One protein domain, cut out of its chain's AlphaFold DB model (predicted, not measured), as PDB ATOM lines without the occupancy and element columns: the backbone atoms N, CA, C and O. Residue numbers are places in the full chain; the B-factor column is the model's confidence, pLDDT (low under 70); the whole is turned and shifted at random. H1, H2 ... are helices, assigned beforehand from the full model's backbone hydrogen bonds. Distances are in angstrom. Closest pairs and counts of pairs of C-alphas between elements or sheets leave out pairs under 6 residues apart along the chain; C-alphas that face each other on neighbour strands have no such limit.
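AT A GLANCE: This is residues 289 to 338 of the 463 residues of the protein "Putative mitotic spindle assembly checkpoint protein MAD1 isoform X3" of Stichopus japonicus (UniProt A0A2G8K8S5). One long, straight helix, H1, is followed by a tight turn and a short helix, H2, which packs at a steep angle on residues 312 to 317, near the far end of H1. The first part of H1, residues 289 to 308, sticks out as a bare arm and makes most of the length. The printed part has 50 residues with two named helices, H1 then H2, and no named strand; the class is all helix. It is extended, with a radius of gyration of the C-alphas of 15.2 A, and spans 48 by 21 by 13 A.

IN THESE COORDINATES: H1 holds residues 289 to 320 and is 46.0 A long from first to last C-alpha. It begins at C-alpha 289 at (168.027, 153.880, 176.158) and ends at C-alpha 320 at (135.452, 127.530, 157.100). H2 holds residues 326 to 338 and is 18.4 A long, ending at C-alpha 338 at (132.733, 138.642, 172.977).

HOW THE PARTS SIT: H1 and H2 touch, H1 with residues 312 to 317 alone and H2 with residues 329 to 333 alone. Their closest C-alphas are those of Ile 316 and Ile 329, 6.7 A apart. They run opposite ways at a steep tilt of 67 degrees, only just short of about perpendicular. Their centres are 18.1 A apart. In H1 and H2 every O i to N i+4 pair is within hydrogen-bond range.

THE WHOLE: The two C-alphas farthest apart, those of Ala 289 and Glu 323, are 48.1 A apart. Without residues 289 to 308, which stand free, the body has 30 residues and spans 24 by 17 by 12 A. The printed part has no cut, and the link from H1 to H2, five residues, is tight. The mean pLDDT of the printed part is 77.9, and residues 320 to 333 and residue 336 are under 70.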
ATOM      1  N   ALA A 289     168.003 155.342 176.258       88.31
ATOM      2  CA  ALA A 289     168.027 153.880 176.158       88.31
ATOM      3  C   ALA A 289     166.888 153.209 176.953       88.31
ATOM      4  O   ALA A 289     166.410 152.143 176.571       88.31
ATOM      5  N   ALA A 290     166.420 153.807 178.054       88.69
ATOM      6  CA  ALA A 290     165.212 153.368 178.755       88.69
ATOM      7  C   ALA A 290     163.943 153.645 177.929       88.69
ATOM      8  O   ALA A 290     163.070 152.785 177.861       88.69
ATOM      9  N   GLU A 291     163.864 154.788 177.246       89.94
ATOM     10  CA  GLU A 291     162.750 155.116 176.345       89.94
ATOM     11  C   GLU A 291     162.729 154.232 175.092       89.94
ATOM     12  O   GLU A 291     161.670 153.728 174.721       89.94
ATOM     13  N   LEU A 292     163.886 153.960 174.482       91.06
ATOM     14  CA  LEU A 292     164.007 153.006 173.374       91.06
ATOM     15  C   LEU A 292     163.631 151.579 173.800       91.06
ATOM     16  O   LEU A 292     162.952 150.886 173.046       91.06
ATOM     17  N   ARG A 293     163.995 151.151 175.020       90.00
ATOM     18  CA  ARG A 293     163.528 149.871 175.582       90.00
ATOM     19  C   ARG A 293     162.009 149.848 175.767       90.00
ATOM     20  O   ARG A 293     161.398 148.877 175.339       90.00
ATOM     21  N   LYS A 294     161.399 150.908 176.318       90.75
ATOM     22  CA  LYS A 294     159.932 151.018 176.445       90.75
ATOM     23  C   LYS A 294     159.234 150.921 175.086       90.75
ATOM     24  O   LYS A 294     158.371 150.064 174.920       90.75
ATOM     25  N   LYS A 295     159.665 151.717 174.098       91.31
ATOM     26  CA  LYS A 295     159.128 151.672 172.726       91.31
ATOM     27  C   LYS A 295     159.255 150.277 172.120       91.31
ATOM     28  O   LYS A 295     158.253 149.730 171.681       91.31
ATOM     29  N   ARG A 296     160.434 149.646 172.217       92.38
ATOM     30  CA  ARG A 296     160.628 148.257 171.775       92.38
ATOM     31  C   ARG A 296     159.640 147.299 172.444       92.38
ATOM     32  O   ARG A 296     159.014 146.531 171.730       92.38
ATOM     33  N   THR A 297     159.449 147.360 173.764       91.31
ATOM     34  CA  THR A 297     158.477 146.485 174.452       91.31
ATOM     35  C   THR A 297     157.020 146.783 174.082       91.31
ATOM     36  O   THR A 297     156.199 145.871 174.062       91.31
ATOM     37  N   GLU A 298     156.676 148.030 173.752       92.50
ATOM     38  CA  GLU A 298     155.347 148.378 173.236       92.50
ATOM     39  C   GLU A 298     155.133 147.868 171.807       92.50
ATOM     40  O   GLU A 298     154.050 147.380 171.495       92.50
ATOM     41  N   ASP A 299     156.137 147.978 170.939       91.81
ATOM     42  CA  ASP A 299     156.080 147.512 169.551       91.81
ATOM     43  C   ASP A 299     156.101 145.978 169.469       91.81
ATOM     44  O   ASP A 299     155.346 145.390 168.700       91.81
ATOM     45  N   GLU A 300     156.861 145.322 170.346       90.50
ATOM     46  CA  GLU A 300     156.840 143.872 170.566       90.50
ATOM     47  C   GLU A 300     155.457 143.408 171.057       90.50
ATOM     48  O   GLU A 300     154.905 142.454 170.511       90.50
ATOM     49  N   ARG A 301     154.815 144.146 171.979       91.25
ATOM     50  CA  ARG A 301     153.427 143.870 172.394       91.25
ATOM     51  C   ARG A 301     152.429 144.029 171.240       91.25
ATOM     52  O   ARG A 301     151.582 143.159 171.065       91.25
ATOM     53  N   LYS A 302     152.538 145.099 170.439       90.19
ATOM     54  CA  LYS A 302     151.693 145.330 169.244       90.19
ATOM     55  C   LYS A 302     151.882 144.227 168.199       90.19
ATOM     56  O   LYS A 302     150.922 143.869 167.521       90.19
ATOM     57  N   LEU A 303     153.101 143.706 168.052       91.44
ATOM     58  CA  LEU A 303     153.412 142.621 167.125       91.44
ATOM     59  C   LEU A 303     152.802 141.294 167.596       91.44
ATOM     60  O   LEU A 303     152.177 140.611 166.794       91.44
ATOM     61  N   ILE A 304     152.906 140.967 168.890       88.31
ATOM     62  CA  ILE A 304     152.239 139.800 169.497       88.31
ATOM     63  C   ILE A 304     150.714 139.898 169.317       88.31
ATOM     64  O   ILE A 304     150.090 138.957 168.836       88.31
ATOM     65  N   GLU A 305     150.121 141.057 169.617       85.94
ATOM     66  CA  GLU A 305     148.685 141.328 169.448       85.94
ATOM     67  C   GLU A 305     148.223 141.119 167.991       85.94
ATOM     68  O   GLU A 305     147.227 140.441 167.738       85.94
ATOM     69  N   GLN A 306     148.988 141.618 167.011       85.62
ATOM     70  CA  GLN A 306     148.719 141.382 165.588       85.62
ATOM     71  C   GLN A 306     148.899 139.912 165.185       85.62
ATOM     72  O   GLN A 306     148.105 139.403 164.395       85.62
ATOM     73  N   VAL A 307     149.908 139.220 165.721       88.56
ATOM     74  CA  VAL A 307     150.166 137.801 165.439       88.56
ATOM     75  C   VAL A 307     149.037 136.911 165.962       88.56
ATOM     76  O   VAL A 307     148.601 136.034 165.221       88.56
ATOM     77  N   GLU A 308     148.501 137.141 167.165       84.81
ATOM     78  CA  GLU A 308     147.355 136.360 167.664       84.81
ATOM     79  C   GLU A 308     146.068 136.639 166.868       84.81
ATOM     80  O   GLU A 308     145.370 135.700 166.483       84.81
ATOM     81  N   VAL A 309     145.791 137.901 166.512       83.56
ATOM     82  CA  VAL A 309     144.647 138.248 165.643       83.56
ATOM     83  C   VAL A 309     144.777 137.609 164.252       83.56
ATOM     84  O   VAL A 309     143.780 137.163 163.680       83.56
ATOM     85  N   LEU A 310     145.992 137.530 163.699       83.56
ATOM     86  CA  LEU A 310     146.250 136.847 162.430       83.56
ATOM     87  C   LEU A 310     146.125 135.323 162.558       83.56
ATOM     88  O   LEU A 310     145.506 134.714 161.689       83.56
ATOM     89  N   LYS A 311     146.636 134.710 163.635       84.44
ATOM     90  CA  LYS A 311     146.493 133.270 163.910       84.44
ATOM     91  C   LYS A 311     145.031 132.847 164.003       84.44
ATOM     92  O   LYS A 311     144.642 131.908 163.319       84.44
ATOM     93  N   GLU A 312     144.211 133.536 164.798       76.94
ATOM     94  CA  GLU A 312     142.794 133.174 164.939       76.94
ATOM     95  C   GLU A 312     142.018 133.441 163.639       76.94
ATOM     96  O   GLU A 312     141.158 132.650 163.253       76.94
ATOM     97  N   ARG A 313     142.378 134.487 162.879       77.25
ATOM     98  CA  ARG A 313     141.826 134.701 161.532       77.25
ATOM     99  C   ARG A 313     142.197 133.574 160.558       77.25
ATOM    100  O   ARG A 313     141.352 133.195 159.750       77.25
ATOM    101  N   VAL A 314     143.427 133.060 160.612       80.38
ATOM    102  CA  VAL A 314     143.870 131.910 159.803       80.38
ATOM    103  C   VAL A 314     143.146 130.639 160.242       80.38
ATOM    104  O   VAL A 314     142.580 129.970 159.386       80.38
ATOM    105  N   ARG A 315     143.027 130.373 161.549       79.81
ATOM    106  CA  ARG A 315     142.244 129.244 162.076       79.81
ATOM    107  C   ARG A 315     140.798 129.266 161.570       79.81
ATOM    108  O   ARG A 315     140.304 128.245 161.116       79.81
ATOM    109  N   ILE A 316     140.122 130.417 161.591       73.56
ATOM    110  CA  ILE A 316     138.737 130.525 161.092       73.56
ATOM    111  C   ILE A 316     138.667 130.322 159.564       73.56
ATOM    112  O   ILE A 316     137.703 129.745 159.070       73.56
ATOM    113  N   LEU A 317     139.690 130.731 158.803       75.50
ATOM    114  CA  LEU A 317     139.801 130.421 157.368       75.50
ATOM    115  C   LEU A 317     140.026 128.920 157.106       75.50
ATOM    116  O   LEU A 317     139.454 128.378 156.163       75.50
ATOM    117  N   GLU A 318     140.819 128.245 157.939       79.25
ATOM    118  CA  GLU A 318     141.043 126.793 157.886       79.25
ATOM    119  C   GLU A 318     139.780 126.007 158.284       79.25
ATOM    120  O   GLU A 318     139.444 125.017 157.637       79.25
ATOM    121  N   GLU A 319     139.039 126.472 159.297       75.06
ATOM    122  CA  GLU A 319     137.766 125.886 159.745       75.06
ATOM    123  C   GLU A 319     136.620 126.064 158.727       75.06
ATOM    124  O   GLU A 319     135.777 125.176 158.599       75.06
ATOM    125  N   MET A 320     136.552 127.206 158.027       63.22
ATOM    126  CA  MET A 320     135.452 127.530 157.100       63.22
ATOM    127  C   MET A 320     135.745 127.215 155.624       63.22
ATOM    128  O   MET A 320     134.817 127.182 154.816       63.22
ATOM    129  N   GLY A 321     137.010 126.998 155.255       60.06
ATOM    130  CA  GLY A 321     137.435 126.801 153.870       60.06
ATOM    131  C   GLY A 321     137.533 128.096 153.047       60.06
ATOM    132  O   GLY A 321     137.092 129.176 153.444       60.06
ATOM    133  N   HIS A 322     138.128 127.983 151.854       55.56
ATOM    134  CA  HIS A 322     138.545 129.125 151.023       55.56
ATOM    135  C   HIS A 322     137.418 130.013 150.452       55.56
ATOM    136  O   HIS A 322     137.719 131.041 149.848       55.56
ATOM    137  N   GLU A 323     136.143 129.666 150.647       54.25
ATOM    138  CA  GLU A 323     134.990 130.456 150.178       54.25
ATOM    139  C   GLU A 323     134.438 131.427 151.248       54.25
ATOM    140  O   GLU A 323     133.513 132.195 150.982       54.25
ATOM    141  N   ALA A 324     135.010 131.435 152.459       55.00
ATOM    142  CA  ALA A 324     134.562 132.283 153.562       55.00
ATOM    143  C   ALA A 324     134.771 133.788 153.288       55.00
ATOM    144  O   ALA A 324     135.895 134.285 153.164       55.00
ATOM    145  N   ASN A 325     133.675 134.550 153.249       64.38
ATOM    146  CA  ASN A 325     133.718 135.984 152.977       64.38
ATOM    147  C   ASN A 325     134.324 136.768 154.164       64.38
ATOM    148  O   ASN A 325     134.100 136.465 155.337       64.38
ATOM    149  N   THR A 326     135.083 137.831 153.876       63.53
ATOM    150  CA  THR A 326     135.870 138.571 154.887       63.53
ATOM    151  C   THR A 326     135.009 139.260 155.960       63.53
ATOM    152  O   THR A 326     135.507 139.555 157.047       63.53
ATOM    153  N   GLN A 327     133.719 139.494 155.699       63.47
ATOM    154  CA  GLN A 327     132.782 140.008 156.704       63.47
ATOM    155  C   GLN A 327     132.314 138.928 157.692       63.47
ATOM    156  O   GLN A 327     132.236 139.212 158.885       63.47
ATOM    157  N   ASP A 328     132.088 137.692 157.243       64.19
ATOM    158  CA  ASP A 328     131.649 136.595 158.115       64.19
ATOM    159  C   ASP A 328     132.747 136.185 159.099       64.19
ATOM    160  O   ASP A 328     132.479 135.992 160.283       64.19
ATOM    161  N   ILE A 329     134.002 136.174 158.642       64.75
ATOM    162  CA  ILE A 329     135.180 135.922 159.486       64.75
ATOM    163  C   ILE A 329     135.303 136.991 160.586       64.75
ATOM    164  O   ILE A 329     135.534 136.655 161.747       64.75
ATOM    165  N   LYS A 330     135.083 138.277 160.263       68.31
ATOM    166  CA  LYS A 330     135.044 139.357 161.269       68.31
ATOM    167  C   LYS A 330     133.890 139.177 162.257       68.31
ATOM    168  O   LYS A 330     134.108 139.271 163.458       68.31
ATOM    169  N   LEU A 331     132.692 138.853 161.770       67.25
ATOM    170  CA  LEU A 331     131.521 138.604 162.614       67.25
ATOM    171  C   LEU A 331     131.680 137.360 163.503       67.25
ATOM    172  O   LEU A 331     131.053 137.299 164.560       67.25
ATOM    173  N   GLN A 332     132.487 136.371 163.110       66.06
ATOM    174  CA  GLN A 332     132.845 135.240 163.969       66.06
ATOM    175  C   GLN A 332     133.930 135.598 164.988       66.06
ATOM    176  O   GLN A 332     133.759 135.252 166.153       66.06
ATOM    177  N   LEU A 333     134.974 136.343 164.603       65.81
ATOM    178  CA  LEU A 333     135.977 136.888 165.532       65.81
ATOM    179  C   LEU A 333     135.316 137.737 166.628       65.81
ATOM    180  O   LEU A 333     135.511 137.483 167.811       65.81
ATOM    181  N   GLU A 334     134.453 138.684 166.255       70.06
ATOM    182  CA  GLU A 334     133.707 139.521 167.204       70.06
ATOM    183  C   GLU A 334     132.829 138.676 168.150       70.06
ATOM    184  O   GLU A 334     132.756 138.960 169.344       70.06
ATOM    185  N   LYS A 335     132.220 137.583 167.660       72.94
ATOM    186  CA  LYS A 335     131.419 136.655 168.485       72.94
ATOM    187  C   LYS A 335     132.256 135.728 169.374       72.94
ATOM    188  O   LYS A 335     131.797 135.423 170.473       72.94
ATOM    189  N   ARG A 336     133.431 135.259 168.931       67.69
ATOM    190  CA  ARG A 336     134.365 134.463 169.754       67.69
ATOM    191  C   ARG A 336     134.932 135.342 170.868       67.69
ATOM    192  O   ARG A 336     134.705 135.044 172.038       67.69
ATOM    193  N   ASN A 337     135.504 136.490 170.506       70.69
ATOM    194  CA  ASN A 337     136.084 137.440 171.451       70.69
ATOM    195  C   ASN A 337     135.040 137.969 172.451       70.69
ATOM    196  O   ASN A 337     135.351 138.087 173.629       70.69
ATOM    197  N   SER A 338     133.793 138.241 172.032       75.94
ATOM    198  CA  SER A 338     132.733 138.642 172.977       75.94
ATOM    199  C   SER A 338     132.424 137.548 173.998       75.94
ATOM    200  O   SER A 338     132.257 137.866 175.169       75.94
TER     201      SER A 338